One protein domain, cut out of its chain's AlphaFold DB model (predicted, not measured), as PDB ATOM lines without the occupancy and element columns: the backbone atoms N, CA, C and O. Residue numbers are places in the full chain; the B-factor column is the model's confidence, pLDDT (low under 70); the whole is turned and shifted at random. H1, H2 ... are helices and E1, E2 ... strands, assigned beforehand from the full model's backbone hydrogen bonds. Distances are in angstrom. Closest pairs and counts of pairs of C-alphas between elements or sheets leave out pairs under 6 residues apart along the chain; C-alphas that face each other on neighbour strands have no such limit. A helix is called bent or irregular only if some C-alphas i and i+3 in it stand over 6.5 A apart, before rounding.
ATOM      1  N   GLU A 290     166.506 136.527 273.006       88.19
ATOM      2  CA  GLU A 290     167.798 136.944 273.554       88.19
ATOM      3  C   GLU A 290     167.644 138.142 274.495       88.19
ATOM      4  O   GLU A 290     168.147 138.103 275.609       88.19
ATOM      5  N   GLN A 291     166.858 139.153 274.105       90.25
ATOM      6  CA  GLN A 291     166.588 140.318 274.957       90.25
ATOM      7  C   GLN A 291     165.909 139.924 276.275       90.25
ATOM      8  O   GLN A 291     166.291 140.410 277.333       90.25
ATOM      9  N   ILE A 292     164.938 139.006 276.222       90.19
ATOM     10  CA  ILE A 292     164.266 138.493 277.426       90.19
ATOM     11  C   ILE A 292     165.257 137.751 278.332       90.19
ATOM     12  O   ILE A 292     165.205 137.905 279.549       90.19
ATOM     13  N   ILE A 293     166.142 136.937 277.752       90.62
ATOM     14  CA  ILE A 293     167.150 136.181 278.503       90.62
ATOM     15  C   ILE A 293     168.147 137.132 279.171       90.62
ATOM     16  O   ILE A 293     168.456 136.947 280.345       90.62
ATOM     17  N   ASP A 294     168.620 138.152 278.460       91.19
ATOM     18  CA  ASP A 294     169.565 139.129 279.002       91.19
ATOM     19  C   ASP A 294     168.948 139.935 280.155       91.19
ATOM     20  O   ASP A 294     169.577 140.082 281.203       91.19
ATOM     21  N   GLU A 295     167.687 140.364 280.020       92.62
ATOM     22  CA  GLU A 295     166.922 140.980 281.117       92.62
ATOM     23  C   GLU A 295     166.820 140.050 282.335       92.62
ATOM     24  O   GLU A 295     167.019 140.475 283.472       92.62
ATOM     25  N   MET A 296     166.516 138.767 282.113       93.69
ATOM     26  CA  MET A 296     166.408 137.789 283.197       93.69
ATOM     27  C   MET A 296     167.744 137.556 283.901       93.69
ATOM     28  O   MET A 296     167.769 137.429 285.121       93.69
ATOM     29  N   LYS A 297     168.861 137.521 283.169       92.88
ATOM     30  CA  LYS A 297     170.196 137.365 283.765       92.88
ATOM     31  C   LYS A 297     170.561 138.530 284.672       92.88
ATOM     32  O   LYS A 297     171.184 138.308 285.712       92.88
ATOM     33  N   GLU A 298     170.197 139.750 284.285       93.12
ATOM     34  CA  GLU A 298     170.460 140.912 285.128       93.12
ATOM     35  C   GLU A 298     169.556 140.921 286.360       93.12
ATOM     36  O   GLU A 298     170.065 141.065 287.465       93.12
ATOM     37  N   SER A 299     168.271 140.585 286.207       93.44
ATOM     38  CA  SER A 299     167.357 140.401 287.345       93.44
ATOM     39  C   SER A 299     167.841 139.315 288.322       93.44
ATOM     40  O   SER A 299     167.790 139.508 289.532       93.44
ATOM     41  N   VAL A 300     168.383 138.186 287.840       93.81
ATOM     42  CA  VAL A 300     168.961 137.156 288.730       93.81
ATOM     43  C   VAL A 300     170.120 137.722 289.545       93.81
ATOM     44  O   VAL A 300     170.219 137.457 290.742       93.81
ATOM     45  N   LYS A 301     170.991 138.511 288.914       92.81
ATOM     46  CA  LYS A 301     172.117 139.148 289.599       92.81
ATOM     47  C   LYS A 301     171.634 140.157 290.644       92.81
ATOM     48  O   LYS A 301     172.103 140.103 291.775       92.81
ATOM     49  N   GLU A 302     170.676 141.011 290.294       92.19
ATOM     50  CA  GLU A 302     170.068 141.974 291.221       92.19
ATOM     51  C   GLU A 302     169.450 141.259 292.432       92.19
ATOM     52  O   GLU A 302     169.727 141.623 293.573       92.19
ATOM     53  N   HIS A 303     168.705 140.170 292.217       91.81
ATOM     54  CA  HIS A 303     168.144 139.374 293.311       91.81
ATOM     55  C   HIS A 303     169.216 138.735 294.203       91.81
ATOM     56  O   HIS A 303     169.036 138.676 295.420       91.81
ATOM     57  N   MET A 304     170.330 138.258 293.641       92.25
ATOM     58  CA  MET A 304     171.452 137.752 294.442       92.25
ATOM     59  C   MET A 304     172.070 138.856 295.307       92.25
ATOM     60  O   MET A 304     172.339 138.627 296.485       92.25
ATOM     61  N   GLU A 305     172.287 140.044 294.740       90.88
ATOM     62  CA  GLU A 305     172.833 141.200 295.460       90.88
ATOM     63  C   GLU A 305     171.891 141.631 296.590       90.88
ATOM     64  O   GLU A 305     172.330 141.760 297.730       90.88
ATOM     65  N   MET A 306     170.582 141.697 296.327       89.31
ATOM     66  CA  MET A 306     169.571 141.961 297.355       89.31
ATOM     67  C   MET A 306     169.602 140.940 298.499       89.31
ATOM     68  O   MET A 306     169.451 141.319 299.658       89.31
ATOM     69  N   MET A 307     169.797 139.648 298.206       89.12
ATOM     70  CA  MET A 307     169.904 138.627 299.255       89.12
ATOM     71  C   MET A 307     171.127 138.849 300.141       89.12
ATOM     72  O   MET A 307     171.018 138.703 301.357       89.12
ATOM     73  N   VAL A 308     172.266 139.221 299.554       88.00
ATOM     74  CA  VAL A 308     173.489 139.543 300.304       88.00
ATOM     75  C   VAL A 308     173.302 140.802 301.146       88.00
ATOM     76  O   VAL A 308     173.671 140.809 302.316       88.00
ATOM     77  N   ASP A 309     172.705 141.845 300.576       86.12
ATOM     78  CA  ASP A 309     172.478 143.117 301.266       86.12
ATOM     79  C   ASP A 309     171.422 142.998 302.376       86.12
ATOM     80  O   ASP A 309     171.420 143.784 303.322       86.12
ATOM     81  N   SER A 310     170.539 141.995 302.285       80.94
ATOM     82  CA  SER A 310     169.532 141.698 303.310       80.94
ATOM     83  C   SER A 310     170.090 141.034 304.569       80.94
ATOM     84  O   SER A 310     169.345 140.914 305.541       80.94
ATOM     85  N   ILE A 311     171.358 140.603 304.554       80.31
ATOM     86  CA  ILE A 311     171.989 139.970 305.714       80.31
ATOM     87  C   ILE A 311     172.082 140.999 306.841       80.31
ATOM     88  O   ILE A 311     172.774 142.014 306.717       80.31
ATOM     89  N   ASP A 312     171.398 140.744 307.958       69.75
ATOM     90  CA  ASP A 312     171.436 141.641 309.107       69.75
ATOM     91  C   ASP A 312     172.852 141.620 309.692       69.75
ATOM     92  O   ASP A 312     173.345 140.589 310.147       69.75
ATOM     93  N   LEU A 313     173.515 142.777 309.744       58.47
ATOM     94  CA  LEU A 313     174.823 142.921 310.394       58.47
ATOM     95  C   LEU A 313     174.784 142.479 311.871       58.47
ATOM     96  O   LEU A 313     175.819 142.119 312.433       58.47
ATOM     97  N   LYS A 314     173.600 142.450 312.504       55.22
ATOM     98  CA  LYS A 314     173.406 141.901 313.854       55.22
ATOM     99  C   LYS A 314     173.455 140.379 313.921       55.22
ATOM    100  O   LYS A 314     173.606 139.875 315.027       55.22
ATOM    101  N   TYR A 315     173.362 139.640 312.813       59.28
ATOM    102  CA  TYR A 315     173.494 138.179 312.800       59.28
ATOM    103  C   TYR A 315     174.820 137.732 313.429       59.28
ATOM    104  O   TYR A 315     174.819 136.895 314.332       59.28
ATOM    105  N   GLU A 316     175.942 138.343 313.032       55.53
ATOM    106  CA  GLU A 316     177.261 137.990 313.574       55.53
ATOM    107  C   GLU A 316     177.375 138.330 315.080       55.53
ATOM    108  O   GLU A 316     178.052 137.625 315.832       55.53
ATOM    109  N   GLU A 317     176.664 139.356 315.565       57.88
ATOM    110  CA  GLU A 317     176.620 139.695 316.993       57.88
ATOM    111  C   GLU A 317     175.646 138.814 317.801       57.88
ATOM    112  O   GLU A 317     175.973 138.398 318.915       57.88
ATOM    113  N   ASP A 318     174.466 138.507 317.261       55.28
ATOM    114  CA  ASP A 318     173.389 137.766 317.927       55.28
ATOM    115  C   ASP A 318     173.634 136.251 317.933       55.28
ATOM    116  O   ASP A 318     173.328 135.598 318.937       55.28
ATOM    117  N   ALA A 319     174.258 135.696 316.886       56.62
ATOM    118  CA  ALA A 319     174.723 134.307 316.866       56.62
ATOM    119  C   ALA A 319     175.756 134.043 317.976       56.62
ATOM    120  O   ALA A 319     175.755 132.973 318.586       56.62
ATOM    121  N   ASN A 320     176.578 135.049 318.292       54.44
ATOM    122  CA  ASN A 320     177.593 134.978 319.341       54.44
ATOM    123  C   ASN A 320     177.071 135.357 320.743       54.44
ATOM    124  O   ASN A 320     177.599 134.854 321.734       54.44
ATOM    125  N   LYS A 321     176.049 136.223 320.868       54.72
ATOM    126  CA  LYS A 321     175.573 136.739 322.173       54.72
ATOM    127  C   LYS A 321     174.236 136.177 322.669       54.72
ATOM    128  O   LYS A 321     174.064 136.062 323.879       54.72
ATOM    129  N   LYS A 322     173.262 135.890 321.798       49.00
ATOM    130  CA  LYS A 322     171.853 135.697 322.214       49.00
ATOM    131  C   LYS A 322     171.349 134.260 322.168       49.00
ATOM    132  O   LYS A 322     170.315 133.978 322.765       49.00
ATOM    133  N   ASN A 323     172.035 133.353 321.476       55.19
ATOM    134  CA  ASN A 323     171.566 131.972 321.367       55.19
ATOM    135  C   ASN A 323     172.732 130.966 321.292       55.19
ATOM    136  O   ASN A 323     172.928 130.312 320.263       55.19
ATOM    137  N   PRO A 324     173.502 130.795 322.387       52.59
ATOM    138  CA  PRO A 324     174.711 129.961 322.406       52.59
ATOM    139  C   PRO A 324     174.444 128.475 322.124       52.59
ATOM    140  O   PRO A 324     175.381 127.716 321.930       52.59
ATOM    141  N   LEU A 325     173.176 128.050 322.079       51.62
ATOM    142  CA  LEU A 325     172.755 126.684 321.768       51.62
ATOM    143  C   LEU A 325     172.474 126.440 320.276       51.62
ATOM    144  O   LEU A 325     172.179 125.306 319.913       51.62
ATOM    145  N   ILE A 326     172.443 127.473 319.425       56.88
ATOM    146  CA  ILE A 326     172.145 127.309 317.989       56.88
ATOM    147  C   ILE A 326     173.424 127.074 317.190       56.88
ATOM    148  O   ILE A 326     173.445 126.178 316.355       56.88
ATOM    149  N   SER A 327     174.498 127.809 317.486       60.59
ATOM    150  CA  SER A 327     175.793 127.608 316.823       60.59
ATOM    151  C   SER A 327     176.323 126.169 316.994       60.59
ATOM    152  O   SER A 327     176.599 125.535 315.978       60.59
ATOM    153  N   PRO A 328     176.332 125.569 318.207       63.34
ATOM    154  CA  PRO A 328     176.685 124.160 318.377       63.34
ATOM    155  C   PRO A 328     175.759 123.214 317.618       63.34
ATOM    156  O   PRO A 328     176.243 122.287 316.997       63.34
ATOM    157  N   LEU A 329     174.448 123.478 317.589       64.19
ATOM    158  CA  LEU A 329     173.496 122.632 316.867       64.19
ATOM    159  C   LEU A 329     173.760 122.646 315.353       64.19
ATOM    160  O   LEU A 329     173.728 121.599 314.720       64.19
ATOM    161  N   ILE A 330     174.041 123.816 314.772       66.12
ATOM    162  CA  ILE A 330     174.429 123.951 313.362       66.12
ATOM    163  C   ILE A 330     175.744 123.209 313.108       66.12
ATOM    164  O   ILE A 330     175.844 122.439 312.157       66.12
ATOM    165  N   VAL A 331     176.734 123.378 313.983       67.50
ATOM    166  CA  VAL A 331     178.006 122.650 313.908       67.50
ATOM    167  C   VAL A 331     177.790 121.133 314.010       67.50
ATOM    168  O   VAL A 331     178.396 120.382 313.251       67.50
ATOM    169  N   ASP A 332     176.880 120.674 314.867       67.75
ATOM    170  CA  ASP A 332     176.508 119.266 315.010       67.75
ATOM    171  C   ASP A 332     175.790 118.740 313.756       67.75
ATOM    172  O   ASP A 332     176.050 117.611 313.340       67.75
ATOM    173  N   TYR A 333     174.943 119.553 313.105       71.31
ATOM    174  CA  TYR A 333     174.333 119.225 311.808       71.31
ATOM    175  C   TYR A 333     175.393 118.966 310.731       71.31
ATOM    176  O   TYR A 333     175.236 118.038 309.938       71.31
ATOM    177  N   PHE A 334     176.467 119.760 310.713       69.12
ATOM    178  CA  PHE A 334     177.569 119.596 309.763       69.12
ATOM    179  C   PHE A 334     178.489 118.424 310.109       69.12
ATOM    180  O   PHE A 334     178.906 117.687 309.217       69.12
ATOM    181  N   ASN A 335     178.791 118.232 311.393       71.69
ATOM    182  CA  ASN A 335     179.779 117.253 311.840       71.69
ATOM    183  C   ASN A 335     179.211 115.841 312.022       71.69
ATOM    184  O   ASN A 335     179.982 114.885 312.072       71.69
ATOM    185  N   ASN A 336     177.889 115.681 312.140       76.06
ATOM    186  CA  ASN A 336     177.258 114.370 312.249       76.06
ATOM    187  C   ASN A 336     176.993 113.776 310.850       76.06
ATOM    188  O   ASN A 336     176.162 114.320 310.122       76.06
ATOM    189  N   PRO A 337     177.615 112.637 310.479       72.81
ATOM    190  CA  PRO A 337     177.447 112.021 309.160       72.81
ATOM    191  C   PRO A 337     176.010 111.630 308.822       72.81
ATOM    192  O   PRO A 337     175.597 111.717 307.672       72.81
ATOM    193  N   VAL A 338     175.225 111.190 309.806       72.38
ATOM    194  CA  VAL A 338     173.827 110.803 309.584       72.38
ATOM    195  C   VAL A 338     173.006 112.051 309.312       72.38
ATOM    196  O   VAL A 338     172.270 112.125 308.331       72.38
ATOM    197  N   THR A 339     173.164 113.067 310.150       75.25
ATOM    198  CA  THR A 339     172.391 114.300 310.045       75.25
ATOM    199  C   THR A 339     172.746 115.094 308.785       75.25
ATOM    200  O   THR A 339     171.849 115.624 308.129       75.25
ATOM    201  N   SER A 340     174.026 115.131 308.403       72.00
ATOM    202  CA  SER A 340     174.510 115.848 307.219       72.00
ATOM    203  C   SER A 340     174.105 115.183 305.899       72.00
ATOM    204  O   SER A 340     173.979 115.881 304.891       72.00
ATOM    205  N   THR A 341     173.863 113.867 305.900       74.81
ATOM    206  CA  THR A 341     173.433 113.092 304.720       74.81
ATOM    207  C   THR A 341     171.920 112.974 304.582       74.81
ATOM    208  O   THR A 341     171.419 112.859 303.465       74.81
ATOM    209  N   THR A 342     171.182 113.041 305.693       73.38
ATOM    210  CA  THR A 342     169.727 112.830 305.698       73.38
ATOM    211  C   THR A 342     168.947 114.111 305.951       73.38
ATOM    212  O   THR A 342     168.166 114.506 305.098       73.38
ATOM    213  N   ILE A 343     169.161 114.790 307.081       80.25
ATOM    214  CA  ILE A 343     168.291 115.877 307.561       80.25
ATOM    215  C   ILE A 343     168.691 117.231 306.973       80.25
ATOM    216  O   ILE A 343     167.834 117.982 306.509       80.25
ATOM    217  N   LEU A 344     169.986 117.547 306.971       83.44
ATOM    218  CA  LEU A 344     170.497 118.840 306.519       83.44
ATOM    219  C   LEU A 344     170.058 119.204 305.083       83.44
ATOM    220  O   LEU A 344     169.629 120.341 304.890       83.44
ATOM    221  N   PRO A 345     170.061 118.286 304.093       87.50
ATOM    222  CA  PRO A 345     169.520 118.572 302.765       87.50
ATOM    223  C   PRO A 345     168.062 119.060 302.782       87.50
ATOM    224  O   PRO A 345     167.735 120.012 302.077       87.50
ATOM    225  N   PHE A 346     167.188 118.465 303.606       86.25
ATOM    226  CA  PHE A 346     165.797 118.924 303.733       86.25
ATOM    227  C   PHE A 346     165.717 120.299 304.378       86.25
ATOM    228  O   PHE A 346     165.006 121.155 303.868       86.25
ATOM    229  N   VAL A 347     166.470 120.529 305.456       86.19
ATOM    230  CA  VAL A 347     166.472 121.820 306.158       86.19
ATOM    231  C   VAL A 347     166.945 122.947 305.236       86.19
ATOM    232  O   VAL A 347     166.355 124.022 305.228       86.19
ATOM    233  N   LEU A 348     167.971 122.706 304.413       89.88
ATOM    234  CA  LEU A 348     168.458 123.689 303.438       89.88
ATOM    235  C   LEU A 348     167.398 124.035 302.386       89.88
ATOM    236  O   LEU A 348     167.245 125.202 302.029       89.88
ATOM    237  N   LEU A 349     166.652 123.038 301.905       90.88
ATOM    238  CA  LEU A 349     165.541 123.263 300.980       90.88
ATOM    239  C   LEU A 349     164.360 123.970 301.658       90.88
ATOM    240  O   LEU A 349     163.742 124.832 301.035       90.88
ATOM    241  N   ASP A 350     164.085 123.658 302.924       86.00
ATOM    242  CA  ASP A 350     163.001 124.274 303.693       86.00
ATOM    243  C   ASP A 350     163.299 125.749 304.031       86.00
ATOM    244  O   ASP A 350     162.416 126.606 304.015       86.00
ATOM    245  N   CYS A 351     164.577 126.098 304.224       85.38
ATOM    246  CA  CYS A 351     165.011 127.493 304.352       85.38
ATOM    247  C   CYS A 351     164.669 128.318 303.100       85.38
ATOM    248  O   CYS A 351     164.306 129.489 303.208       85.38
ATOM    249  N   ILE A 352     164.770 127.717 301.907       83.62
ATOM    250  CA  ILE A 352     164.408 128.382 300.649       83.62
ATOM    251  C   ILE A 352     162.893 128.599 300.581       83.62
ATOM    252  O   ILE A 352     162.456 129.681 300.186       83.62
ATOM    253  N   THR A 353     162.081 127.611 300.970       81.81
ATOM    254  CA  THR A 353     160.616 127.747 300.957       81.81
ATOM    255  C   THR A 353     160.118 128.770 301.963       81.81
ATOM    256  O   THR A 353     159.276 129.593 301.602       81.81
ATOM    257  N   ASP A 354     160.669 128.781 303.178       79.19
ATOM    258  CA  ASP A 354     160.341 129.772 304.205       79.19
ATOM    259  C   ASP A 354     160.551 131.196 303.686       79.19
ATOM    260  O   ASP A 354     159.662 132.043 303.780       79.19
ATOM    261  N   ASP A 355     161.717 131.466 303.106       75.38
ATOM    262  CA  ASP A 355     162.058 132.785 302.583       75.38
ATOM    263  C   ASP A 355     161.145 133.223 301.428       75.38
ATOM    264  O   ASP A 355     160.758 134.391 301.350       75.38
ATOM    265  N   LEU A 356     160.777 132.295 300.543       75.00
ATOM    266  CA  LEU A 356     159.880 132.562 299.414       75.00
ATOM    267  C   LEU A 356     158.419 132.757 299.849       75.00
ATOM    268  O   LEU A 356     157.676 133.497 299.208       75.00
ATOM    269  N   TRP A 357     157.981 132.119 300.934       73.88
ATOM    270  CA  TRP A 357     156.639 132.331 301.488       73.88
ATOM    271  C   TRP A 357     156.509 133.618 302.295       73.88
ATOM    272  O   TRP A 357     155.405 134.144 302.408       73.88
ATOM    273  N   ASN A 358     157.613 134.127 302.846       70.06
ATOM    274  CA  ASN A 358     157.613 135.370 303.616       70.06
ATOM    275  C   ASN A 358     157.772 136.628 302.741       70.06
ATOM    276  O   ASN A 358     157.703 137.732 303.274       70.06
ATOM    277  N   THR A 359     157.981 136.498 301.427       65.56
ATOM    278  CA  THR A 359     157.942 137.654 300.518       65.56
ATOM    279  C   THR A 359     156.508 138.130 300.266       65.56
ATOM    280  O   THR A 359     155.624 137.314 300.024       65.56
ATOM    281  N   ASP A 360     156.297 139.454 300.293       56.09
ATOM    282  CA  ASP A 360     154.991 140.152 300.264       56.09
ATOM    283  C   ASP A 360     154.129 139.918 299.003       56.09
ATOM    284  O   ASP A 360     153.007 140.420 298.892       56.09
ATOM    285  N   GLU A 361     154.619 139.163 298.028       54.16
ATOM    286  CA  GLU A 361     153.966 139.008 296.738       54.16
ATOM    287  C   GLU A 361     153.024 137.794 296.674       54.16
ATOM    288  O   GLU A 361     153.227 136.748 297.292       54.16
ATOM    289  N   GLU A 362     152.013 137.890 295.803       54.06
ATOM    290  CA  GLU A 362     151.086 136.818 295.397       54.06
ATOM    291  C   GLU A 362     151.763 135.580 294.749       54.06
ATOM    292  O   GLU A 362     151.085 134.756 294.128       54.06
ATOM    293  N   ILE A 363     153.084 135.427 294.906       53.34
ATOM    294  CA  ILE A 363     153.950 134.327 294.454       53.34
ATOM    295  C   ILE A 363     153.312 132.972 294.752       53.34
ATOM    296  O   ILE A 363     153.220 132.111 293.875       53.34
ATOM    297  N   SER A 364     152.785 132.816 295.969       53.91
ATOM    298  CA  SER A 364     152.170 131.576 296.455       53.91
ATOM    299  C   SER A 364     150.914 131.151 295.693       53.91
ATOM    300  O   SER A 364     150.538 129.982 295.748       53.91
ATOM    301  N   LYS A 365     150.237 132.066 294.985       59.78
ATOM    302  CA  LYS A 365     149.005 131.733 294.254       59.78
ATOM    303  C   LYS A 365     149.283 131.109 292.895       59.78
ATOM    304  O   LYS A 365     148.504 130.278 292.456       59.78
ATOM    305  N   SER A 366     150.339 131.548 292.207       65.44
ATOM    306  CA  SER A 366     150.658 131.054 290.858       65.44
ATOM    307  C   SER A 366     151.575 129.843 290.882       65.44
ATOM    308  O   SER A 366     151.642 129.116 289.887       65.44
ATOM    309  N   PHE A 367     152.274 129.645 291.999       71.69
ATOM    310  CA  PHE A 367     153.304 128.643 292.148       71.69
ATOM    311  C   PHE A 367     153.102 127.776 293.392       71.69
ATOM    312  O   PHE A 367     152.727 128.268 294.453       71.69
ATOM    313  N   ARG A 368     153.398 126.479 293.276       72.75
ATOM    314  CA  ARG A 368     153.362 125.513 294.378       72.75
ATOM    315  C   ARG A 368     154.746 124.942 294.605       72.75
ATOM    316  O   ARG A 368     155.358 124.419 293.678       72.75
ATOM    317  N   PHE A 369     155.191 125.001 295.849       75.75
ATOM    318  CA  PHE A 369     156.448 124.418 296.290       75.75
ATOM    319  C   PHE A 369     156.156 123.073 296.946       75.75
ATOM    320  O   PHE A 369     155.427 123.016 297.935       75.75
ATOM    321  N   LEU A 370     156.681 121.995 296.368       73.94
ATOM    322  CA  LEU A 370     156.536 120.641 296.889       73.94
ATOM    323  C   LEU A 370     157.909 120.101 297.280       73.94
ATOM    324  O   LEU A 370     158.777 119.929 296.421       73.94
ATOM    325  N   LEU A 371     158.079 119.819 298.570       73.88
ATOM    326  CA  LEU A 371     159.162 118.975 299.055       73.88
ATOM    327  C   LEU A 371     158.790 117.511 298.784       73.88
ATOM    328  O   LEU A 371     157.686 117.074 299.114       73.88
ATOM    329  N   SER A 372     159.681 116.776 298.125       65.75
ATOM    330  CA  SER A 372     159.455 115.383 297.732       65.75
ATOM    331  C   SER A 372     159.574 114.433 298.925       65.75
ATOM    332  O   SER A 372     160.456 114.595 299.765       65.75
ATOM    333  N   GLY A 373     158.714 113.411 298.966       55.28
ATOM    334  CA  GLY A 373     158.817 112.313 299.936       55.28
ATOM    335  C   GLY A 373     159.960 111.345 299.612       55.28
ATOM    336  O   GLY A 373     160.622 110.853 300.518       55.28
ATOM    337  N   ASP A 374     160.256 111.165 298.320       59.12
ATOM    338  CA  ASP A 374     161.283 110.231 297.820       59.12
ATOM    339  C   ASP A 374     162.728 110.724 298.030       59.12
ATOM    340  O   ASP A 374     163.688 110.117 297.552       59.12
ATOM    341  N   GLY A 375     162.897 111.871 298.691       70.38
ATOM    342  CA  GLY A 375     164.196 112.439 299.010       70.38
ATOM    343  C   GLY A 375     164.212 113.968 299.036       70.38
ATOM    344  O   GLY A 375     163.234 114.615 298.665       70.38
ATOM    345  N   PRO A 376     165.342 114.562 299.448       81.38
ATOM    346  CA  PRO A 376     165.556 116.009 299.499       81.38
ATOM    347  C   PRO A 376     165.511 116.647 298.105       81.38
ATOM    348  O   PRO A 376     166.525 116.848 297.430       81.38
ATOM    349  N   LYS A 377     164.295 116.969 297.675       86.31
ATOM    350  CA  LYS A 377     163.990 117.626 296.412       86.31
ATOM    351  C   LYS A 377     162.904 118.659 296.634       86.31
ATOM    352  O   LYS A 377     161.847 118.339 297.170       86.31
ATOM    353  N   LEU A 378     163.144 119.871 296.159       86.38
ATOM    354  CA  LEU A 378     162.170 120.948 296.124       86.38
ATOM    355  C   LEU A 378     161.741 121.165 294.680       86.38
ATOM    356  O   LEU A 378     162.582 121.373 293.809       86.38
ATOM    357  N   THR A 379     160.435 121.125 294.431       84.00
ATOM    358  CA  THR A 379     159.869 121.371 293.103       84.00
ATOM    359  C   THR A 379     158.942 122.571 293.131       84.00
ATOM    360  O   THR A 379     158.008 122.625 293.925       84.00
ATOM    361  N   LEU A 380     159.201 123.510 292.233       82.88
ATOM    362  CA  LEU A 380     158.384 124.666 291.932       82.88
ATOM    363  C   LEU A 380     157.477 124.342 290.747       82.88
ATOM    364  O   LEU A 380     157.951 124.287 289.619       82.88
ATOM    365  N   TYR A 381     156.184 124.167 290.984       76.94
ATOM    366  CA  TYR A 381     155.167 124.059 289.937       76.94
ATOM    367  C   TYR A 381     154.523 125.410 289.706       76.94
ATOM    368  O   TYR A 381     154.319 126.137 290.670       76.94
ATOM    369  N   ASN A 382     154.114 125.719 288.478       72.25
ATOM    370  CA  ASN A 382     153.118 126.762 288.259       72.25
ATOM    371  C   ASN A 382     151.763 126.144 287.929       72.25
ATOM    372  O   ASN A 382     151.688 125.129 287.251       72.25
ATOM    373  N   ASP A 383     150.678 126.794 288.341       66.50
ATOM    374  CA  ASP A 383     149.307 126.311 288.101       66.50
ATOM    375  C   ASP A 383     148.942 126.204 286.602       66.50
ATOM    376  O   ASP A 383     147.893 125.680 286.235       66.50
ATOM    377  N   LYS A 384     149.800 126.728 285.718       66.31
ATOM    378  CA  LYS A 384     149.669 126.634 284.258       66.31
ATOM    379  C   LYS A 384     150.546 125.545 283.640       66.31
ATOM    380  O   LYS A 384     150.549 125.431 282.416       66.31
ATOM    381  N   ASP A 385     151.294 124.792 284.446       60.34
ATOM    382  CA  ASP A 385     152.172 123.699 284.017       60.34
ATOM    383  C   ASP A 385     153.178 124.091 282.909       60.34
ATOM    384  O   ASP A 385     153.612 123.273 282.096       60.34
ATOM    385  N   LEU A 386     153.566 125.366 282.852       60.94
ATOM    386  CA  LEU A 386     154.539 125.881 281.888       60.94
ATOM    387  C   LEU A 386     155.981 125.737 282.388       60.94
ATOM    388  O   LEU A 386     156.903 125.805 281.578       60.94
ATOM    389  N   PHE A 387     156.179 125.602 283.705       68.31
ATOM    390  CA  PHE A 387     157.494 125.797 284.316       68.31
ATOM    391  C   PHE A 387     157.760 124.987 285.594       68.31
ATOM    392  O   PHE A 387     158.032 125.581 286.636       68.31
ATOM    393  N   PRO A 388     157.674 123.648 285.576       79.19
ATOM    394  CA  PRO A 388     158.101 122.880 286.733       79.19
ATOM    395  C   PRO A 388     159.637 122.903 286.823       79.19
ATOM    396  O   PRO A 388     160.332 122.380 285.952       79.19
ATOM    397  N   LEU A 389     160.181 123.547 287.852       86.56
ATOM    398  CA  LEU A 389     161.618 123.621 288.117       86.56
ATOM    399  C   LEU A 389     161.906 122.908 289.435       86.56
ATOM    400  O   LEU A 389     161.270 123.196 290.441       86.56
ATOM    401  N   SER A 390     162.867 121.994 289.453       89.31
ATOM    402  CA  SER A 390     163.242 121.259 290.660       89.31
ATOM    403  C   SER A 390     164.715 121.420 290.991       89.31
ATOM    404  O   SER A 390     165.538 121.575 290.091       89.31
ATOM    405  N   ILE A 391     165.035 121.358 292.280       92.88
ATOM    406  CA  ILE A 391     166.388 121.199 292.809       92.88
ATOM    407  C   ILE A 391     166.404 120.001 293.755       92.88
ATOM    408  O   ILE A 391     165.516 119.849 294.590       92.88
ATOM    409  N   THR A 392     167.396 119.134 293.602       92.31
ATOM    410  CA  THR A 392     167.625 117.948 294.433       92.31
ATOM    411  C   THR A 392     169.013 118.043 295.036       92.31
ATOM    412  O   THR A 392     169.961 118.356 294.316       92.31
ATOM    413  N   LEU A 393     169.129 117.764 296.332       92.31
ATOM    414  CA  LEU A 393     170.389 117.832 297.068       92.31
ATOM    415  C   LEU A 393     170.732 116.459 297.621       92.31
ATOM    416  O   LEU A 393     169.889 115.822 298.231       92.31
ATOM    417  N   LYS A 394     171.968 116.003 297.483       88.25
ATOM    418  CA  LYS A 394     172.453 114.810 298.179       88.25
ATOM    419  C   LYS A 394     173.816 115.109 298.765       88.25
ATOM    420  O   LYS A 394     174.595 115.830 298.154       88.25
ATOM    421  N   ASN A 395     174.104 114.563 299.934       84.12
ATOM    422  CA  ASN A 395     175.434 114.624 300.516       84.12
ATOM    423  C   ASN A 395     175.961 113.200 300.620       84.12
ATOM    424  O   ASN A 395     175.335 112.348 301.251       84.12
ATOM    425  N   TYR A 396     177.087 112.952 299.968       82.75
ATOM    426  CA  TYR A 396     177.830 111.710 300.045       82.75
ATOM    427  C   TYR A 396     179.041 112.009 300.917       82.75
ATOM    428  O   TYR A 396     179.928 112.746 300.511       82.75
ATOM    429  N   THR A 397     179.080 111.480 302.139       73.25
ATOM    430  CA  THR A 397     180.021 111.922 303.187       73.25
ATOM    431  C   THR A 397     181.492 111.938 302.742       73.25
ATOM    432  O   THR A 397     182.269 112.752 303.230       73.25
ATOM    433  N   GLU A 398     181.863 111.063 301.804       77.62
ATOM    434  CA  GLU A 398     183.211 110.958 301.229       77.62
ATOM    435  C   GLU A 398     183.351 111.633 299.854       77.62
ATOM    436  O   GLU A 398     184.446 112.052 299.484       77.62
ATOM    437  N   GLU A 399     182.256 111.765 299.101       79.44
ATOM    438  CA  GLU A 399     182.243 112.316 297.739       79.44
ATOM    439  C   GLU A 399     181.699 113.752 297.691       79.44
ATOM    440  O   GLU A 399     181.515 114.300 296.614       79.44
ATOM    441  N   GLY A 400     181.427 114.379 298.835       84.25
ATOM    442  CA  GLY A 400     180.885 115.731 298.922       84.25
ATOM    443  C   GLY A 400     179.418 115.840 298.503       84.25
ATOM    444  O   GLY A 400     178.643 114.879 298.527       84.25
ATOM    445  N   TRP A 401     179.008 117.054 298.140       90.50
ATOM    446  CA  TRP A 401     177.628 117.330 297.769       90.50
ATOM    447  C   TRP A 401     177.359 117.043 296.295       90.50
ATOM    448  O   TRP A 401     178.215 117.182 295.419       90.50
ATOM    449  N   SER A 402     176.115 116.674 296.034       89.88
ATOM    450  CA  SER A 402     175.532 116.563 294.713       89.88
ATOM    451  C   SER A 402     174.296 117.445 294.637       89.88
ATOM    452  O   SER A 402     173.434 117.421 295.519       89.88
ATOM    453  N   VAL A 403     174.230 118.248 293.582       92.31
ATOM    454  CA  VAL A 403     173.126 119.158 293.296       92.31
ATOM    455  C   VAL A 403     172.636 118.879 291.894       92.31
ATOM    456  O   VAL A 403     173.408 118.921 290.940       92.31
ATOM    457  N   CYS A 404     171.339 118.626 291.769       91.62
ATOM    458  CA  CYS A 404     170.683 118.388 290.494       91.62
ATOM    459  C   CYS A 404     169.525 119.372 290.337       91.62
ATOM    460  O   CYS A 404     168.548 119.309 291.084       91.62
ATOM    461  N   VAL A 405     169.630 120.279 289.370       90.19
ATOM    462  CA  VAL A 405     168.578 121.228 288.998       90.19
ATOM    463  C   VAL A 405     167.960 120.770 287.691       90.19
ATOM    464  O   VAL A 405     168.669 120.552 286.715       90.19
ATOM    465  N   ARG A 406     166.638 120.616 287.643       87.50
ATOM    466  CA  ARG A 406     165.944 120.064 286.477       87.50
ATOM    467  C   ARG A 406     164.696 120.850 286.130       87.50
ATOM    468  O   ARG A 406     163.846 121.075 286.991       87.50
ATOM    469  N   LEU A 407     164.545 121.158 284.846       84.88
ATOM    470  CA  LEU A 407     163.289 121.622 284.271       84.88
ATOM    471  C   LEU A 407     162.424 120.400 283.931       84.88
ATOM    472  O   LEU A 407     162.693 119.669 282.978       84.88
ATOM    473  N   GLU A 408     161.388 120.130 284.718       76.19
ATOM    474  CA  GLU A 408     160.579 118.920 284.561       76.19
ATOM    475  C   GLU A 408     159.637 119.016 283.352       76.19
ATOM    476  O   GLU A 408     159.349 120.100 282.838       76.19
ATOM    477  N   SER A 409     159.181 117.880 282.831       66.56
ATOM    478  CA  SER A 409     158.210 117.850 281.733       66.56
ATOM    479  C   SER A 409     156.800 117.749 282.306       66.56
ATOM    480  O   SER A 409     156.538 116.873 283.129       66.56
ATOM    481  N   THR A 410     155.882 118.621 281.884       56.97
ATOM    482  CA  THR A 410     154.482 118.548 282.316       56.97
ATOM    483  C   THR A 410     153.745 117.534 281.451       56.97
ATOM    484  O   THR A 410     153.633 117.676 280.237       56.97
ATOM    485  N   GLY A 411     153.306 116.441 282.079       48.78
ATOM    486  CA  GLY A 411     152.882 115.183 281.451       48.78
ATOM    487  C   GLY A 411     151.651 115.208 280.534       48.78
ATOM    488  O   GLY A 411     151.081 114.154 280.264       48.78
ATOM    489  N   HIS A 423     170.854 116.911 277.761       48.91
ATOM    490  CA  HIS A 423     171.746 117.455 278.797       48.91
ATOM    491  C   HIS A 423     171.415 118.893 279.234       48.91
ATOM    492  O   HIS A 423     171.856 119.309 280.291       48.91
ATOM    493  N   HIS A 424     170.636 119.652 278.459       54.19
ATOM    494  CA  HIS A 424     170.284 121.034 278.785       54.19
ATOM    495  C   HIS A 424     169.093 121.167 279.747       54.19
ATOM    496  O   HIS A 424     168.961 122.194 280.401       54.19
ATOM    497  N   ASP A 425     168.227 120.155 279.870       71.31
ATOM    498  CA  ASP A 425     167.067 120.216 280.776       71.31
ATOM    499  C   ASP A 425     167.434 119.888 282.234       71.31
ATOM    500  O   ASP A 425     166.585 119.936 283.128       71.31
ATOM    501  N   THR A 426     168.683 119.492 282.485       79.88
ATOM    502  CA  THR A 426     169.190 119.137 283.810       79.88
ATOM    503  C   THR A 426     170.625 119.618 283.969       79.88
ATOM    504  O   THR A 426     171.485 119.260 283.176       79.88
ATOM    505  N   VAL A 427     170.882 120.377 285.027       83.31
ATOM    506  CA  VAL A 427     172.223 120.739 285.483       83.31
ATOM    507  C   VAL A 427     172.543 119.869 286.681       83.31
ATOM    508  O   VAL A 427     171.775 119.841 287.642       83.31
ATOM    509  N   GLU A 428     173.657 119.154 286.632       88.06
ATOM    510  CA  GLU A 428     174.065 118.276 287.718       88.06
ATOM    511  C   GLU A 428     175.536 118.496 288.054       88.06
ATOM    512  O   GLU A 428     176.398 118.475 287.175       88.06
ATOM    513  N   ALA A 429     175.807 118.707 289.336       85.38
ATOM    514  CA  ALA A 429     177.144 118.819 289.886       85.38
ATOM    515  C   ALA A 429     177.298 117.789 291.005       85.38
ATOM    516  O   ALA A 429     176.406 117.636 291.833       85.38
ATOM    517  N   HIS A 430     178.429 117.092 291.020       89.88
ATOM    518  CA  HIS A 430     178.805 116.093 292.023       89.88
ATOM    519  C   HIS A 430     180.179 116.458 292.566       89.88
ATOM    520  O   HIS A 430     180.946 117.116 291.860       89.88
ATOM    521  N   GLY A 431     180.533 116.013 293.771       86.56
ATOM    522  CA  GLY A 431     181.862 116.331 294.294       86.56
ATOM    523  C   GLY A 431     181.998 117.733 294.868       86.56
ATOM    524  O   GLY A 431     183.127 118.148 295.120       86.56
ATOM    525  N   ILE A 432     180.908 118.496 295.005       89.50
ATOM    526  CA  ILE A 432     181.016 119.930 295.288       89.50
ATOM    527  C   ILE A 432     181.142 120.208 296.785       89.50
ATOM    528  O   ILE A 432     180.622 119.466 297.627       89.50
ATOM    529  N   SER A 433     181.833 121.298 297.118       88.69
ATOM    530  CA  SER A 433     181.949 121.759 298.499       88.69
ATOM    531  C   SER A 433     180.624 122.330 299.016       88.69
ATOM    532  O   SER A 433     179.680 122.585 298.260       88.69
ATOM    533  N   PHE A 434     180.539 122.557 300.328       87.50
ATOM    534  CA  PHE A 434     179.354 123.178 300.918       87.50
ATOM    535  C   PHE A 434     179.188 124.648 300.487       87.50
ATOM    536  O   PHE A 434     178.072 125.150 300.355       87.50
ATOM    537  N   GLU A 435     180.289 125.344 300.217       87.75
ATOM    538  CA  GLU A 435     180.297 126.704 299.683       87.75
ATOM    539  C   GLU A 435     179.725 126.752 298.261       87.75
ATOM    540  O   GLU A 435     178.868 127.584 297.961       87.75
ATOM    541  N   GLN A 436     180.122 125.802 297.412       90.06
ATOM    542  CA  GLN A 436     179.592 125.650 296.055       90.06
ATOM    543  C   GLN A 436     178.113 125.257 296.062       90.06
ATOM    544  O   GLN A 436     177.313 125.796 295.295       90.06
ATOM    545  N   LEU A 437     177.709 124.373 296.982       92.50
ATOM    546  CA  LEU A 437     176.296 124.112 297.243       92.50
ATOM    547  C   LEU A 437     175.567 125.404 297.629       92.50
ATOM    548  O   LEU A 437     174.492 125.677 297.104       92.50
ATOM    549  N   SER A 438     176.144 126.211 298.520       91.81
ATOM    550  CA  SER A 438     175.527 127.460 298.971       91.81
ATOM    551  C   SER A 438     175.325 128.436 297.810       91.81
ATOM    552  O   SER A 438     174.254 129.031 297.693       91.81
ATOM    553  N   GLN A 439     176.294 128.545 296.893       93.44
ATOM    554  CA  GLN A 439     176.120 129.301 295.649       93.44
ATOM    555  C   GLN A 439     174.970 128.755 294.806       93.44
ATOM    556  O   GLN A 439     174.153 129.538 294.320       93.44
ATOM    557  N   ALA A 440     174.873 127.432 294.646       93.56
ATOM    558  CA  ALA A 440     173.794 126.809 293.889       93.56
ATOM    559  C   ALA A 440     172.418 127.094 294.521       93.56
ATOM    560  O   ALA A 440     171.477 127.431 293.807       93.56
ATOM    561  N   LEU A 441     172.299 127.040 295.850       94.12
ATOM    562  CA  LEU A 441     171.056 127.339 296.570       94.12
ATOM    563  C   LEU A 441     170.634 128.805 296.413       94.12
ATOM    564  O   LEU A 441     169.471 129.084 296.113       94.12
ATOM    565  N   VAL A 442     171.572 129.746 296.558       93.81
ATOM    566  CA  VAL A 442     171.288 131.178 296.362       93.81
ATOM    567  C   VAL A 442     170.941 131.472 294.900       93.81
ATOM    568  O   VAL A 442     169.995 132.209 294.623       93.81
ATOM    569  N   THR A 443     171.636 130.832 293.957       94.12
ATOM    570  CA  THR A 443     171.342 130.932 292.519       94.12
ATOM    571  C   THR A 443     169.956 130.415 292.192       94.12
ATOM    572  O   THR A 443     169.184 131.103 291.527       94.12
ATOM    573  N   PHE A 444     169.603 129.238 292.708       93.50
ATOM    574  CA  PHE A 444     168.275 128.669 292.545       93.50
ATOM    575  C   PHE A 444     167.199 129.627 293.051       93.50
ATOM    576  O   PHE A 444     166.246 129.926 292.333       93.50
ATOM    577  N   ARG A 445     167.382 130.174 294.254       90.81
ATOM    578  CA  ARG A 445     166.448 131.136 294.840       90.81
ATOM    579  C   ARG A 445     166.297 132.395 293.979       90.81
ATOM    580  O   ARG A 445     165.174 132.842 293.758       90.81
ATOM    581  N   ALA A 446     167.393 132.946 293.459       92.06
ATOM    582  CA  ALA A 446     167.360 134.130 292.601       92.06
ATOM    583  C   ALA A 446     166.632 133.864 291.271       92.06
ATOM    584  O   ALA A 446     165.798 134.664 290.854       92.06
ATOM    585  N   VAL A 447     166.868 132.700 290.654       91.81
ATOM    586  CA  VAL A 447     166.135 132.255 289.458       91.81
ATOM    587  C   VAL A 447     164.634 132.164 289.738       91.81
ATOM    588  O   VAL A 447     163.829 132.628 288.928       91.81
ATOM    589  N   VAL A 448     164.243 131.607 290.888       89.06
ATOM    590  CA  VAL A 448     162.834 131.509 291.287       89.06
ATOM    591  C   VAL A 448     162.192 132.890 291.432       89.06
ATOM    592  O   VAL A 448     161.100 133.089 290.895       89.06
ATOM    593  N   TYR A 449     162.855 133.849 292.089       87.44
ATOM    594  CA  TYR A 449     162.337 135.219 292.188       87.44
ATOM    595  C   TYR A 449     162.174 135.868 290.817       87.44
ATOM    596  O   TYR A 449     161.077 136.311 290.497       87.44
ATOM    597  N   THR A 450     163.201 135.831 289.964       89.62
ATOM    598  CA  THR A 450     163.138 136.423 288.618       89.62
ATOM    599  C   THR A 450     162.007 135.833 287.775       89.62
ATOM    600  O   THR A 450     161.267 136.562 287.113       89.62
ATOM    601  N   VAL A 451     161.839 134.507 287.781       87.19
ATOM    602  CA  VAL A 451     160.743 133.865 287.036       87.19
ATOM    603  C   VAL A 451     159.390 134.301 287.590       87.19
ATOM    604  O   VAL A 451     158.468 134.590 286.823       87.19
ATOM    605  N   THR A 452     159.272 134.360 288.912       82.12
ATOM    606  CA  THR A 452     158.033 134.730 289.586       82.12
ATOM    607  C   THR A 452     157.649 136.178 289.315       82.12
ATOM    608  O   THR A 452     156.524 136.426 288.885       82.12
ATOM    609  N   GLU A 453     158.580 137.114 289.489       83.94
ATOM    610  CA  GLU A 453     158.394 138.542 289.236       83.94
ATOM    611  C   GLU A 453     157.882 138.773 287.809       83.94
ATOM    612  O   GLU A 453     156.887 139.468 287.591       83.94
ATOM    613  N   ARG A 454     158.483 138.101 286.817       86.62
ATOM    614  CA  ARG A 454     158.025 138.197 285.425       86.62
ATOM    615  C   ARG A 454     156.613 137.652 285.236       86.62
ATOM    616  O   ARG A 454     155.823 138.268 284.519       86.62
ATOM    617  N   VAL A 455     156.262 136.532 285.869       81.19
ATOM    618  CA  VAL A 455     154.899 135.976 285.800       81.19
ATOM    619  C   VAL A 455     153.881 136.920 286.440       81.19
ATOM    620  O   VAL A 455     152.851 137.203 285.818       81.19
ATOM    621  N   SER A 456     154.177 137.444 287.630       79.19
ATOM    622  CA  SER A 456     153.341 138.412 288.353       79.19
ATOM    623  C   SER A 456     153.165 139.706 287.552       79.19
ATOM    624  O   SER A 456     152.042 140.177 287.354       79.19
ATOM    625  N   GLY A 457     154.255 140.220 286.974       80.94
ATOM    626  CA  GLY A 457     154.277 141.391 286.096       80.94
ATOM    627  C   GLY A 457     153.675 141.162 284.706       80.94
ATOM    628  O   GLY A 457     153.627 142.092 283.899       80.94
ATOM    629  N   LYS A 458     153.203 139.943 284.397       79.75
ATOM    630  CA  LYS A 458     152.710 139.533 283.066       79.75
ATOM    631  C   LYS A 458     153.727 139.804 281.946       79.75
ATOM    632  O   LYS A 458     153.344 140.040 280.796       79.75
ATOM    633  N   LEU A 459     155.012 139.766 282.282       84.56
ATOM    634  CA  LEU A 459     156.116 139.881 281.345       84.56
ATOM    635  C   LEU A 459     156.319 138.544 280.616       84.56
ATOM    636  O   LEU A 459     156.047 137.475 281.171       84.56
ATOM    637  N   PRO A 460     156.774 138.569 279.353       83.38
ATOM    638  CA  PRO A 460     157.009 137.347 278.608       83.38
ATOM    639  C   PRO A 460     158.158 136.547 279.234       83.38
ATOM    640  O   PRO A 460     159.205 137.104 279.584       83.38
ATOM    641  N   LEU A 461     157.953 135.233 279.323       84.38
ATOM    642  CA  LEU A 461     159.001 134.253 279.582       84.38
ATOM    643  C   LEU A 461     159.526 133.693 278.250       84.38
ATOM    644  O   LEU A 461     158.755 133.588 277.285       84.38
ATOM    645  N   PRO A 462     160.811 133.315 278.178       83.44
ATOM    646  CA  PRO A 462     161.354 132.647 277.008       83.44
ATOM    647  C   PRO A 462     160.717 131.258 276.844       83.44
ATOM    648  O   PRO A 462     160.163 130.682 277.785       83.44
ATOM    649  N   LYS A 463     160.778 130.699 275.628       81.25
ATOM    650  CA  LYS A 463     160.327 129.315 275.414       81.25
ATOM    651  C   LYS A 463     161.199 128.350 276.223       81.25
ATOM    652  O   LYS A 463     162.354 128.647 276.519       81.25
ATOM    653  N   ARG A 464     160.664 127.156 276.483       77.81
ATOM    654  CA  ARG A 464     161.317 126.090 277.255       77.81
ATOM    655  C   ARG A 464     162.782 125.841 276.860       77.81
ATOM    656  O   ARG A 464     163.638 125.868 277.728       77.81
ATOM    657  N   GLU A 465     163.047 125.681 275.562       75.94
ATOM    658  CA  GLU A 465     164.382 125.430 274.976       75.94
ATOM    659  C   GLU A 465     165.427 126.525 275.273       75.94
ATOM    660  O   GLU A 465     166.629 126.273 275.340       75.94
ATOM    661  N   TYR A 466     164.967 127.757 275.476       83.69
ATOM    662  CA  TYR A 466     165.820 128.874 275.860       83.69
ATOM    663  C   TYR A 466     165.949 128.990 277.376       83.69
ATOM    664  O   TYR A 466     166.984 129.434 277.864       83.69
ATOM    665  N   MET A 467     164.932 128.560 278.131       83.75
ATOM    666  CA  MET A 467     165.044 128.524 279.583       83.75
ATOM    667  C   MET A 467     166.048 127.474 280.049       83.75
ATOM    668  O   MET A 467     166.849 127.765 280.926       83.75
ATOM    669  N   SER A 468     166.027 126.271 279.476       82.19
ATOM    670  CA  SER A 468     167.012 125.232 279.792       82.19
ATOM    671  C   SER A 468     168.441 125.778 279.671       82.19
ATOM    672  O   SER A 468     169.241 125.650 280.593       82.19
ATOM    673  N   SER A 469     168.711 126.508 278.585       83.31
ATOM    674  CA  SER A 469     169.994 127.177 278.341       83.31
ATOM    675  C   SER A 469     170.293 128.282 279.364       83.31
ATOM    676  O   SER A 469     171.404 128.358 279.876       83.31
ATOM    677  N   PHE A 470     169.304 129.117 279.695       88.31
ATOM    678  CA  PHE A 470     169.438 130.165 280.712       88.31
ATOM    679  C   PHE A 470     169.742 129.594 282.107       88.31
ATOM    680  O   PHE A 470     170.650 130.079 282.773       88.31
ATOM    681  N   ILE A 471     169.020 128.550 282.528       88.81
ATOM    682  CA  ILE A 471     169.250 127.871 283.809       88.81
ATOM    683  C   ILE A 471     170.661 127.290 283.818       88.81
ATOM    684  O   ILE A 471     171.411 127.579 284.743       88.81
ATOM    685  N   ALA A 472     171.049 126.532 282.787       85.62
ATOM    686  CA  ALA A 472     172.401 125.986 282.683       85.62
ATOM    687  C   ALA A 472     173.469 127.070 282.861       85.62
ATOM    688  O   ALA A 472     174.344 126.939 283.712       85.62
ATOM    689  N   GLU A 473     173.329 128.197 282.166       87.12
ATOM    690  CA  GLU A 473     174.278 129.303 282.268       87.12
ATOM    691  C   GLU A 473     174.349 129.916 283.676       87.12
ATOM    692  O   GLU A 473     175.447 130.217 284.147       87.12
ATOM    693  N   CYS A 474     173.214 130.077 284.368       90.25
ATOM    694  CA  CYS A 474     173.187 130.602 285.736       90.25
ATOM    695  C   CYS A 474     173.978 129.731 286.725       90.25
ATOM    696  O   CYS A 474     174.606 130.273 287.631       90.25
ATOM    697  N   PHE A 475     173.939 128.406 286.563       88.81
ATOM    698  CA  PHE A 475     174.605 127.463 287.467       88.81
ATOM    699  C   PHE A 475     176.038 127.118 287.040       88.81
ATOM    700  O   PHE A 475     176.862 126.824 287.899       88.81
ATOM    701  N   GLU A 476     176.358 127.176 285.745       84.00
ATOM    702  CA  GLU A 476     177.728 126.998 285.241       84.00
ATOM    703  C   GLU A 476     178.603 128.233 285.493       84.00
ATOM    704  O   GLU A 476     179.810 128.105 285.686       84.00
ATOM    705  N   ASN A 477     178.002 129.427 285.510       80.31
ATOM    706  CA  ASN A 477     178.696 130.692 285.747       80.31
ATOM    707  C   ASN A 477     178.026 131.474 286.891       80.31
ATOM    708  O   ASN A 477     177.439 132.540 286.651       80.31
ATOM    709  N   PRO A 478     178.096 130.967 288.137       77.31
ATOM    710  CA  PRO A 478     177.502 131.644 289.278       77.31
ATOM    711  C   PRO A 478     178.136 133.028 289.452       77.31
ATOM    712  O   PRO A 478     179.354 133.184 289.527       77.31
ATOM    713  N   ARG A 479     177.289 134.061 289.505       81.50
ATOM    714  CA  ARG A 479     177.716 135.468 289.614       81.50
ATOM    715  C   ARG A 479     178.043 135.895 291.050       81.50
ATOM    716  O   ARG A 479     178.549 136.996 291.257       81.50
ATOM    717  N   LEU A 480     177.740 135.047 292.031       88.44
ATOM    718  CA  LEU A 480     177.914 135.321 293.454       88.44
ATOM    719  C   LEU A 480     179.127 134.572 294.009       88.44
ATOM    720  O   LEU A 480     179.269 133.381 293.775       88.44
ATOM    721  N   ASP A 481     179.961 135.252 294.791       90.94
ATOM    722  CA  ASP A 481     181.111 134.656 295.478       90.94
ATOM    723  C   ASP A 481     180.711 133.597 296.527       90.94
ATOM    724  O   ASP A 481     179.717 133.760 297.241       90.94
ATOM    725  N   GLU A 482     181.516 132.537 296.649       89.06
ATOM    726  CA  GLU A 482     181.309 131.403 297.564       89.06
ATOM    727  C   GLU A 482     181.148 131.846 299.025       89.06
ATOM    728  O   GLU A 482     180.229 131.405 299.719       89.06
ATOM    729  N   SER A 483     181.981 132.785 299.488       86.12
ATOM    730  CA  SER A 483     181.938 133.274 300.869       86.12
ATOM    731  C   SER A 483     180.655 134.052 301.150       86.12
ATOM    732  O   SER A 483     180.040 133.893 302.207       86.12
ATOM    733  N   LYS A 484     180.207 134.871 300.191       88.19
ATOM    734  CA  LYS A 484     178.942 135.606 300.310       88.19
ATOM    735  C   LYS A 484     177.748 134.658 300.321       88.19
ATOM    736  O   LYS A 484     176.865 134.816 301.159       88.19
ATOM    737  N   ALA A 485     177.738 133.662 299.437       89.44
ATOM    738  CA  ALA A 485     176.676 132.664 299.392       89.44
ATOM    739  C   ALA A 485     176.590 131.867 300.702       89.44
ATOM    740  O   ALA A 485     175.498 131.682 301.240       89.44
ATOM    741  N   LEU A 486     177.740 131.474 301.261       87.12
ATOM    742  CA  LEU A 486     177.811 130.801 302.556       87.12
ATOM    743  C   LEU A 486     177.214 131.660 303.680       87.12
ATOM    744  O   LEU A 486     176.475 131.143 304.515       87.12
ATOM    745  N   LYS A 487     177.492 132.971 303.695       84.50
ATOM    746  CA  LYS A 487     176.902 133.890 304.681       84.50
ATOM    747  C   LYS A 487     175.379 133.962 304.564       84.50
ATOM    748  O   LYS A 487     174.710 133.845 305.588       84.50
ATOM    749  N   VAL A 488     174.846 134.086 303.342       87.69
ATOM    750  CA  VAL A 488     173.390 134.079 303.096       87.69
ATOM    751  C   VAL A 488     172.774 132.790 303.643       87.69
ATOM    752  O   VAL A 488     171.849 132.837 304.448       87.69
ATOM    753  N   VAL A 489     173.296 131.625 303.248       88.19
ATOM    754  CA  VAL A 489     172.742 130.328 303.671       88.19
ATOM    755  C   VAL A 489     172.862 130.132 305.184       88.19
ATOM    756  O   VAL A 489     171.908 129.681 305.815       88.19
ATOM    757  N   GLY A 490     173.996 130.506 305.781       83.81
ATOM    758  CA  GLY A 490     174.228 130.384 307.220       83.81
ATOM    759  C   GLY A 490     173.256 131.216 308.057       83.81
ATOM    760  O   GLY A 490     172.680 130.706 309.019       83.81
ATOM    761  N   GLU A 491     173.017 132.469 307.667       83.81
ATOM    762  CA  GLU A 491     172.038 133.333 308.330       83.81
ATOM    763  C   GLU A 491     170.619 132.746 308.245       83.81
ATOM    764  O   GLU A 491     169.903 132.677 309.250       83.81
ATOM    765  N   ARG A 492     170.210 132.268 307.063       85.94
ATOM    766  CA  ARG A 492     168.877 131.672 306.876       85.94
ATOM    767  C   ARG A 492     168.699 130.397 307.678       85.94
ATOM    768  O   ARG A 492     167.688 130.259 308.363       85.94
ATOM    769  N   LEU A 493     169.707 129.528 307.684       83.44
ATOM    770  CA  LEU A 493     169.717 128.327 308.512       83.44
ATOM    771  C   LEU A 493     169.578 128.676 310.000       83.44
ATOM    772  O   LEU A 493     168.779 128.065 310.710       83.44
ATOM    773  N   PHE A 494     170.302 129.694 310.472       80.31
ATOM    774  CA  PHE A 494     170.197 130.162 311.852       80.31
ATOM    775  C   PHE A 494     168.785 130.630 312.199       80.31
ATOM    776  O   PHE A 494     168.232 130.188 313.209       80.31
ATOM    777  N   PHE A 495     168.178 131.493 311.380       78.50
ATOM    778  CA  PHE A 495     166.830 131.992 311.650       78.50
ATOM    779  C   PHE A 495     165.774 130.895 311.568       78.50
ATOM    780  O   PHE A 495     164.884 130.852 312.420       78.50
ATOM    781  N   HIS A 496     165.888 129.992 310.597       81.31
ATOM    782  CA  HIS A 496     164.993 128.852 310.456       81.31
ATOM    783  C   HIS A 496     165.024 127.968 311.715       81.31
ATOM    784  O   HIS A 496     163.999 127.765 312.369       81.31
ATOM    785  N   VAL A 497     166.218 127.567 312.161       74.12
ATOM    786  CA  VAL A 497     166.408 126.779 313.392       74.12
ATOM    787  C   VAL A 497     165.957 127.545 314.643       74.12
ATOM    788  O   VAL A 497     165.352 126.970 315.551       74.12
ATOM    789  N   ALA A 498     166.221 128.852 314.716       72.44
ATOM    790  CA  ALA A 498     165.818 129.686 315.846       72.44
ATOM    791  C   ALA A 498     164.293 129.790 315.994       72.44
ATOM    792  O   ALA A 498     163.804 129.914 317.120       72.44
ATOM    793  N   ARG A 499     163.540 129.740 314.886       70.31
ATOM    794  CA  ARG A 499     162.070 129.740 314.907       70.31
ATOM    795  C   ARG A 499     161.511 128.458 315.507       70.31
ATOM    796  O   ARG A 499     160.560 128.548 316.266       70.31
ATOM    797  N   TRP A 500     162.106 127.301 315.222       63.72
ATOM    798  CA  TRP A 500     161.613 126.005 315.711       63.72
ATOM    799  C   TRP A 500     161.805 125.793 317.218       63.72
ATOM    800  O   TRP A 500     161.139 124.953 317.814       63.72
ATOM    801  N   LYS A 501     162.720 126.539 317.849       55.91
ATOM    802  CA  LYS A 501     162.914 126.509 319.309       55.91
ATOM    803  C   LYS A 501     161.869 127.307 320.096       55.91
ATOM    804  O   LYS A 501     161.838 127.175 321.318       55.91
ATOM    805  N   LYS A 502     161.086 128.164 319.438       44.34
ATOM    806  CA  LYS A 502     159.999 128.940 320.052       44.34
ATOM    807  C   LYS A 502     158.677 128.216 319.858       44.34
ATOM    808  O   LYS A 502     157.848 128.299 320.790       44.34
TER     809      LYS A 502
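This is residues 290 to 411 and 423 to 502 of the 502 residues of the protein "CYFA0S14e01937g1_1" of Cyberlindnera fabianii (UniProt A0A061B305). One twisted sheet of five strands has three helices, H4, H6 and H7, over one face, running along the strands, while its other face is bare. H1 packs on H6 away from the sheet, H8 runs from the first turns of H6 across H4, and H2 and H3 lie farthest out, beyond H8. The printed part has 202 residues, with eight named helices and five named strands in the order H1 H2 H3 H4 H5 E1 E2 E3 E4 E5 H6 H7 H8. The sheet, in the order E1 E2 E3 E4 E5, is antiparallel, and the class is mixed. The whole is compact, with a radius of gyration of the C-alphas of 16.8 A and spans of 48 by 35 by 29 A.

E1, residues 367 to 371, E2, 377 to 382, E3, 389 to 396, and E4, 400 to 407, form a meander, each strand the antiparallel neighbour of the one before; E5, 426 to 432, is the edge strand beside E4. Within hydrogen-bond range are N 368 and O 381, 2.8 A, N 378 and O 391, 2.8 A, N 390 and O 406, 2.8 A, and N 405 and O 427, 2.8 A. H4, residues 337 to 357, H6, 434 to 456, and H7, 464 to 476, are on the same face, which gives two layers, helices on one face of a sheet; their heights over the sheet are 7.4, 9.8 and 8.4 A. H4 has a kink of 42 degrees near residue 344 and is only just irregular, with C-alphas 341 and 344 6.7 A apart. H6 and H7 form a helical hairpin, with C-alphas 440 and 475 closest at 6.5 A. H1, residues 290 to 309, touches H6 with residues 296 to 304 alone, at a steep tilt of 59 degrees, opposite ways; C-alphas 300 and 446 are closest, 5.2 A. The hub H8, residues 482 to 500, touches H6 about perpendicular at 78 degrees, C-alphas 439 and 485 being closest at 5.1 A. H8 also touches H4, C-alphas 351 and 492 at 6.2 A, and H3, residues 326 to 335, C-alphas 494 and 326 at 7.0 A. H2, residues 314 to 321, and H3 only just touch, only at the corner, with 3 pairs of C-alphas within 8 A. H5, residues 363 to 366, only grazes the sheet. Every O i to N i+4 pair is within hydrogen-bond range in H1, H3, H6 and H8, but 3 of 4 in H2, 13 of 17 in H4 and 8 of 9 in H7; H5 is too short for one.

H1 begins at C-alpha 290, (167.798, 136.944, 273.554), and H8 ends at C-alpha 500, (161.613, 126.005, 315.711). H6 is 32.7 A long, H4 30.1 A, H1 28.8 A, H8 27.3 A, E4 23.6 A and E3 23.4 A.

The C-alphas of Lys 321 and Gly 411 are farthest apart, 51.4 A. Residues 412 to 422 are not printed, and C-alphas 411 and 423 are 19.2 A apart across the cut. Of the links printed whole, none is long. Mean pLDDT of the printed part is 78.6; 46 residues are under 70, among them 312 to 332 and 359 to 366.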